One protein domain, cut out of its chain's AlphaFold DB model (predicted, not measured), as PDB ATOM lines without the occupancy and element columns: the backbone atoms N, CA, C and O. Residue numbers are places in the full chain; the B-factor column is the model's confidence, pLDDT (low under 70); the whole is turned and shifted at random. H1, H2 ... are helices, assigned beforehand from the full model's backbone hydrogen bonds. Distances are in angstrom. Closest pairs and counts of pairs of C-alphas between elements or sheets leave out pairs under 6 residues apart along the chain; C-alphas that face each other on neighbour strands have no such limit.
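This is residues 70 to 115 of the 209 residues of the protein "PAS modulated sigma54 specific transcriptional regulator, Fis family" of Candidatus Moduliflexus flocculans (UniProt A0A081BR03). One long helix, H1, makes one side of the model, and from its end a long loop folds back across to a short helix, H2, which lies over against the middle of H1 with a gap between them. The stretch before H1, residues 70 to 81, is a loop at the other end of H1, and residues 104 to 109 stick out as the far bend of the link. The printed part has 46 residues with two named helices, H1 then H2, and no named strand; the class is all helix, though under half of the residues, 21 of 46, are in named elements. The whole is compact, with a radius of gyration of the C-alphas of 10.6 A and spans of 26 by 25 by 17 A.

H1, residues 82 to 97, runs 23.2 A from C-alpha 82 at (-2.449, -13.410, -41.568) to C-alpha 97 at (-23.257, -12.572, -31.339). H2, residues 111 to 115, ends at C-alpha 115 at (-18.582, -24.514, -38.422).

H1 and H2 are close but not clearly touching, and their closest C-alphas, those of Ile 91 and Ile 114, are 7.7 A apart. Their centres are 12.2 A apart. Residues 73 to 74 form a short antiparallel pairing with residues 77 to 78. In H2 every O i to N i+4 pair is within hydrogen-bond range, and in H1 10 of 12 are.

The C-alphas farthest apart, those of Glu 70 and Asn 100, are 27.6 A apart. The printed part has no cut. The link from H1 to H2, 13 residues, is long. Residues 92 to 100, of which 92 to 97 belong to H1, stand free, and residues 104 to 109 do too. The mean pLDDT of the printed part is 88.1, and residues 70 to 72 are under 70.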
ATOM      1  N   GLU A  70      -0.577 -15.222 -33.571       55.88
ATOM      2  CA  GLU A  70       0.452 -16.240 -33.259       55.88
ATOM      3  C   GLU A  70      -0.047 -17.651 -32.909       55.88
ATOM      4  O   GLU A  70       0.762 -18.580 -32.838       55.88
ATOM      5  N   ARG A  71      -1.359 -17.900 -32.816       63.91
ATOM      6  CA  ARG A  71      -1.835 -19.284 -32.680       63.91
ATOM      7  C   ARG A  71      -1.605 -20.067 -33.968       63.91
ATOM      8  O   ARG A  71      -2.209 -19.789 -35.002       63.91
ATOM      9  N   TYR A  72      -0.773 -21.107 -33.885       68.12
ATOM     10  CA  TYR A  72      -0.653 -22.121 -34.938       68.12
ATOM     11  C   TYR A  72      -1.959 -22.919 -35.112       68.12
ATOM     12  O   TYR A  72      -2.241 -23.417 -36.203       68.12
ATOM     13  N   ARG A  73      -2.758 -23.025 -34.038       79.62
ATOM     14  CA  ARG A  73      -4.025 -23.763 -33.991       79.62
ATOM     15  C   ARG A  73      -5.118 -22.989 -33.267       79.62
ATOM     16  O   ARG A  73      -4.869 -22.404 -32.215       79.62
ATOM     17  N   PHE A  74      -6.336 -23.076 -33.782       83.50
ATOM     18  CA  PHE A  74      -7.541 -22.582 -33.125       83.50
ATOM     19  C   PHE A  74      -8.601 -23.685 -33.156       83.50
ATOM     20  O   PHE A  74      -9.174 -23.980 -34.203       83.50
ATOM     21  N   GLY A  75      -8.782 -24.368 -32.022       82.50
ATOM     22  CA  GLY A  75      -9.521 -25.629 -31.989       82.50
ATOM     23  C   GLY A  75      -8.871 -26.663 -32.912       82.50
ATOM     24  O   GLY A  75      -7.674 -26.956 -32.804       82.50
ATOM     25  N   ALA A  76      -9.654 -27.196 -33.846       85.12
ATOM     26  CA  ALA A  76      -9.167 -28.141 -34.841       85.12
ATOM     27  C   ALA A  76      -8.545 -27.465 -36.082       85.12
ATOM     28  O   ALA A  76      -7.833 -28.130 -36.834       85.12
ATOM     29  N   LEU A  77      -8.747 -26.156 -36.274       90.50
ATOM     30  CA  LEU A  77      -8.158 -25.403 -37.383       90.50
ATOM     31  C   LEU A  77      -6.644 -25.248 -37.193       90.50
ATOM     32  O   LEU A  77      -6.166 -24.976 -36.089       90.50
ATOM     33  N   VAL A  78      -5.895 -25.393 -38.288       88.38
ATOM     34  CA  VAL A  78      -4.436 -25.233 -38.335       88.38
ATOM     35  C   VAL A  78      -4.094 -24.172 -39.372       88.38
ATOM     36  O   VAL A  78      -4.546 -24.240 -40.513       88.38
ATOM     37  N   GLY A  79      -3.264 -23.202 -38.997       87.75
ATOM     38  CA  GLY A  79      -2.858 -22.136 -39.906       87.75
ATOM     39  C   GLY A  79      -2.318 -20.920 -39.171       87.75
ATOM     40  O   GLY A  79      -2.919 -20.453 -38.210       87.75
ATOM     41  N   LYS A  80      -1.182 -20.399 -39.648       86.31
ATOM     42  CA  LYS A  80      -0.481 -19.246 -39.053       86.31
ATOM     43  C   LYS A  80      -0.453 -17.997 -39.940       86.31
ATOM     44  O   LYS A  80       0.103 -16.982 -39.538       86.31
ATOM     45  N   SER A  81      -0.998 -18.069 -41.155       90.31
ATOM     46  CA  SER A  81      -1.008 -16.933 -42.082       90.31
ATOM     47  C   SER A  81      -1.908 -15.812 -41.560       90.31
ATOM     48  O   SER A  81      -2.893 -16.068 -40.872       90.31
ATOM     49  N   SER A  82      -1.617 -14.566 -41.935       89.25
ATOM     50  CA  SER A  82      -2.449 -13.410 -41.568       89.25
ATOM     51  C   SER A  82      -3.907 -13.554 -42.030       89.25
ATOM     52  O   SER A  82      -4.820 -13.080 -41.360       89.25
ATOM     53  N   ALA A  83      -4.152 -14.243 -43.150       91.38
ATOM     54  CA  ALA A  83      -5.499 -14.583 -43.600       91.38
ATOM     55  C   ALA A  83      -6.217 -15.531 -42.625       91.38
ATOM     56  O   ALA A  83      -7.348 -15.249 -42.245       91.38
ATOM     57  N   MET A  84      -5.550 -16.591 -42.159       91.75
ATOM     58  CA  MET A  84      -6.128 -17.510 -41.170       91.75
ATOM     59  C   MET A  84      -6.345 -16.847 -39.810       91.75
ATOM     60  O   MET A  84      -7.361 -17.101 -39.175       91.75
ATOM     61  N   GLN A  85      -5.457 -15.940 -39.396       88.19
ATOM     62  CA  GLN A  85      -5.660 -15.167 -38.166       88.19
ATOM     63  C   GLN A  85      -6.945 -14.327 -38.228       88.19
ATOM     64  O   GLN A  85      -7.725 -14.329 -37.281       88.19
ATOM     65  N   ARG A  86      -7.236 -13.701 -39.380       90.75
ATOM     66  CA  ARG A  86      -8.516 -13.001 -39.598       90.75
ATOM     67  C   ARG A  86      -9.719 -13.944 -39.538       90.75
ATOM     68  O   ARG A  86     -10.750 -13.569 -38.994       90.75
ATOM     69  N   VAL A  87      -9.597 -15.169 -40.058       92.69
ATOM     70  CA  VAL A  87     -10.656 -16.185 -39.930       92.69
ATOM     71  C   VAL A  87     -10.907 -16.517 -38.456       92.69
ATOM     72  O   VAL A  87     -12.061 -16.554 -38.041       92.69
ATOM     73  N   TYR A  88      -9.862 -16.687 -37.641       91.38
ATOM     74  CA  TYR A  88     -10.020 -16.939 -36.202       91.38
ATOM     75  C   TYR A  88     -10.709 -15.777 -35.480       91.38
ATOM     76  O   TYR A  88     -11.622 -16.008 -34.690       91.38
ATOM     77  N   GLU A  89     -10.327 -14.535 -35.785       88.38
ATOM     78  CA  GLU A  89     -10.973 -13.337 -35.235       88.38
ATOM     79  C   GLU A  89     -12.471 -13.281 -35.588       88.38
ATOM     80  O   GLU A  89     -13.304 -13.015 -34.718       88.38
ATOM     81  N   LEU A  90     -12.833 -13.591 -36.840       91.75
ATOM     82  CA  LEU A  90     -14.230 -13.646 -37.281       91.75
ATOM     83  C   LEU A  90     -15.020 -14.750 -36.575       91.75
ATOM     84  O   LEU A  90     -16.158 -14.512 -36.177       91.75
ATOM     85  N   ILE A  91     -14.423 -15.931 -36.374       92.00
ATOM     86  CA  ILE A  91     -15.068 -17.026 -35.639       92.00
ATOM     87  C   ILE A  91     -15.385 -16.587 -34.208       92.00
ATOM     88  O   ILE A  91     -16.519 -16.749 -33.767       92.00
ATOM     89  N   VAL A  92     -14.418 -15.996 -33.497       88.94
ATOM     90  CA  VAL A  92     -14.623 -15.519 -32.119       88.94
ATOM     91  C   VAL A  92     -15.706 -14.444 -32.067       88.94
ATOM     92  O   VAL A  92     -16.588 -14.499 -31.212       88.94
ATOM     93  N   SER A  93     -15.682 -13.490 -33.001       87.50
ATOM     94  CA  SER A  93     -16.692 -12.434 -33.065       87.50
ATOM     95  C   SER A  93     -18.098 -12.989 -33.325       87.50
ATOM     96  O   SER A  93     -19.052 -12.560 -32.677       87.50
ATOM     97  N   ALA A  94     -18.233 -13.953 -34.238       90.69
ATOM     98  CA  ALA A  94     -19.512 -14.575 -34.567       90.69
ATOM     99  C   ALA A  94     -20.036 -15.494 -33.448       90.69
ATOM    100  O   ALA A  94     -21.241 -15.563 -33.210       90.69
ATOM    101  N   ALA A  95     -19.141 -16.164 -32.720       89.94
ATOM    102  CA  ALA A  95     -19.488 -17.085 -31.641       89.94
ATOM    103  C   ALA A  95     -20.229 -16.410 -30.468       89.94
ATOM    104  O   ALA A  95     -21.026 -17.061 -29.787       89.94
ATOM    105  N   VAL A  96     -19.989 -15.114 -30.240       84.62
ATOM    106  CA  VAL A  96     -20.614 -14.334 -29.156       84.62
ATOM    107  C   VAL A  96     -21.940 -13.694 -29.586       84.62
ATOM    108  O   VAL A  96     -22.826 -13.516 -28.753       84.62
ATOM    109  N   SER A  97     -22.107 -13.358 -30.868       84.06
ATOM    110  CA  SER A  97     -23.257 -12.572 -31.339       84.06
ATOM    111  C   SER A  97     -24.542 -13.385 -31.526       84.06
ATOM    112  O   SER A  97     -25.629 -12.815 -31.515       84.06
ATOM    113  N   GLY A  98     -24.439 -14.706 -31.702       80.81
ATOM    114  CA  GLY A  98     -25.598 -15.589 -31.887       80.81
ATOM    115  C   GLY A  98     -26.344 -15.403 -33.215       80.81
ATOM    116  O   GLY A  98     -27.450 -15.928 -33.357       80.81
ATOM    117  N   VAL A  99     -25.752 -14.671 -34.164       89.00
ATOM    118  CA  VAL A  99     -26.294 -14.416 -35.509       89.00
ATOM    119  C   VAL A  99     -26.129 -15.625 -36.434       89.00
ATOM    120  O   VAL A  99     -25.320 -16.517 -36.177       89.00
ATOM    121  N   ASN A 100     -26.853 -15.627 -37.555       92.69
ATOM    122  CA  ASN A 100     -26.625 -16.590 -38.633       92.69
ATOM    123  C   ASN A 100     -25.293 -16.296 -39.336       92.69
ATOM    124  O   ASN A 100     -24.996 -15.145 -39.658       92.69
ATOM    125  N   VAL A 101     -24.503 -17.339 -39.602       94.75
ATOM    126  CA  VAL A 101     -23.153 -17.218 -40.171       94.75
ATOM    127  C   VAL A 101     -23.088 -17.925 -41.518       94.75
ATOM    128  O   VAL A 101     -23.370 -19.117 -41.612       94.75
ATOM    129  N   LEU A 102     -22.669 -17.198 -42.556       95.31
ATOM    130  CA  LEU A 102     -22.371 -17.761 -43.870       95.31
ATOM    131  C   LEU A 102     -20.869 -18.047 -43.981       95.31
ATOM    132  O   LEU A 102     -20.052 -17.134 -43.879       95.31
ATOM    133  N   ILE A 103     -20.508 -19.308 -44.225       95.50
ATOM    134  CA  ILE A 103     -19.119 -19.727 -44.443       95.50
ATOM    135  C   ILE A 103     -18.916 -19.953 -45.938       95.50
ATOM    136  O   ILE A 103     -19.447 -20.903 -46.512       95.50
ATOM    137  N   TYR A 104     -18.126 -19.087 -46.566       93.81
ATOM    138  CA  TYR A 104     -17.818 -19.158 -47.991       93.81
ATOM    139  C   TYR A 104     -16.361 -19.564 -48.232       93.81
ATOM    140  O   TYR A 104     -15.462 -19.174 -47.489       93.81
ATOM    141  N   GLY A 105     -16.132 -20.340 -49.289       92.56
ATOM    142  CA  GLY A 105     -14.808 -20.787 -49.710       92.56
ATOM    143  C   GLY A 105     -14.892 -21.961 -50.679       92.56
ATOM    144  O   GLY A 105     -15.937 -22.607 -50.800       92.56
ATOM    145  N   GLU A 106     -13.784 -22.268 -51.347       91.44
ATOM    146  CA  GLU A 106     -13.693 -23.376 -52.304       91.44
ATOM    147  C   GLU A 106     -13.960 -24.740 -51.646       91.44
ATOM    148  O   GLU A 106     -13.910 -24.895 -50.416       91.44
ATOM    149  N   SER A 107     -14.292 -25.749 -52.450       87.50
ATOM    150  CA  SER A 107     -14.454 -27.118 -51.946       87.50
ATOM    151  C   SER A 107     -13.152 -27.623 -51.306       87.50
ATOM    152  O   SER A 107     -12.061 -27.271 -51.740       87.50
ATOM    153  N   GLY A 108     -13.257 -28.395 -50.222       86.62
ATOM    154  CA  GLY A 108     -12.089 -28.939 -49.513       86.62
ATOM    155  C   GLY A 108     -11.308 -27.955 -48.625       86.62
ATOM    156  O   GLY A 108     -10.340 -28.356 -47.991       86.62
ATOM    157  N   THR A 109     -11.736 -26.695 -48.490       90.94
ATOM    158  CA  THR A 109     -11.052 -25.679 -47.650       90.94
ATOM    159  C   THR A 109     -11.359 -25.760 -46.146       90.94
ATOM    160  O   THR A 109     -10.980 -24.873 -45.383       90.94
ATOM    161  N   GLY A 110     -12.040 -26.816 -45.689       91.12
ATOM    162  CA  GLY A 110     -12.316 -27.029 -44.263       91.12
ATOM    163  C   GLY A 110     -13.487 -26.217 -43.692       91.12
ATOM    164  O   GLY A 110     -13.505 -25.936 -42.498       91.12
ATOM    165  N   LYS A 111     -14.485 -25.850 -44.508       94.56
ATOM    166  CA  LYS A 111     -15.676 -25.092 -44.058       94.56
ATOM    167  C   LYS A 111     -16.437 -25.769 -42.910       94.56
ATOM    168  O   LYS A 111     -16.872 -25.096 -41.981       94.56
ATOM    169  N   GLU A 112     -16.540 -27.094 -42.939       93.94
ATOM    170  CA  GLU A 112     -17.147 -27.878 -41.855       93.94
ATOM    171  C   GLU A 112     -16.344 -27.765 -40.549       93.94
ATOM    172  O   GLU A 112     -16.913 -27.596 -39.473       93.94
ATOM    173  N   LEU A 113     -15.010 -27.735 -40.643       94.38
ATOM    174  CA  LEU A 113     -14.125 -27.542 -39.494       94.38
ATOM    175  C   LEU A 113     -14.307 -26.158 -38.859       94.38
ATOM    176  O   LEU A 113     -14.254 -26.020 -37.636       94.38
ATOM    177  N   ILE A 114     -14.550 -25.139 -39.689       95.44
ATOM    178  CA  ILE A 114     -14.885 -23.785 -39.234       95.44
ATOM    179  C   ILE A 114     -16.226 -23.794 -38.493       95.44
ATOM    180  O   ILE A 114     -16.297 -23.245 -37.397       95.44
ATOM    181  N   ALA A 115     -17.259 -24.438 -39.045       95.94
ATOM    182  CA  ALA A 115     -18.582 -24.514 -38.422       95.94
ATOM    183  C   ALA A 115     -18.541 -25.202 -37.048       95.94
ATOM    184  O   ALA A 115     -19.089 -24.673 -36.080       95.94
TER     185      ALA A 115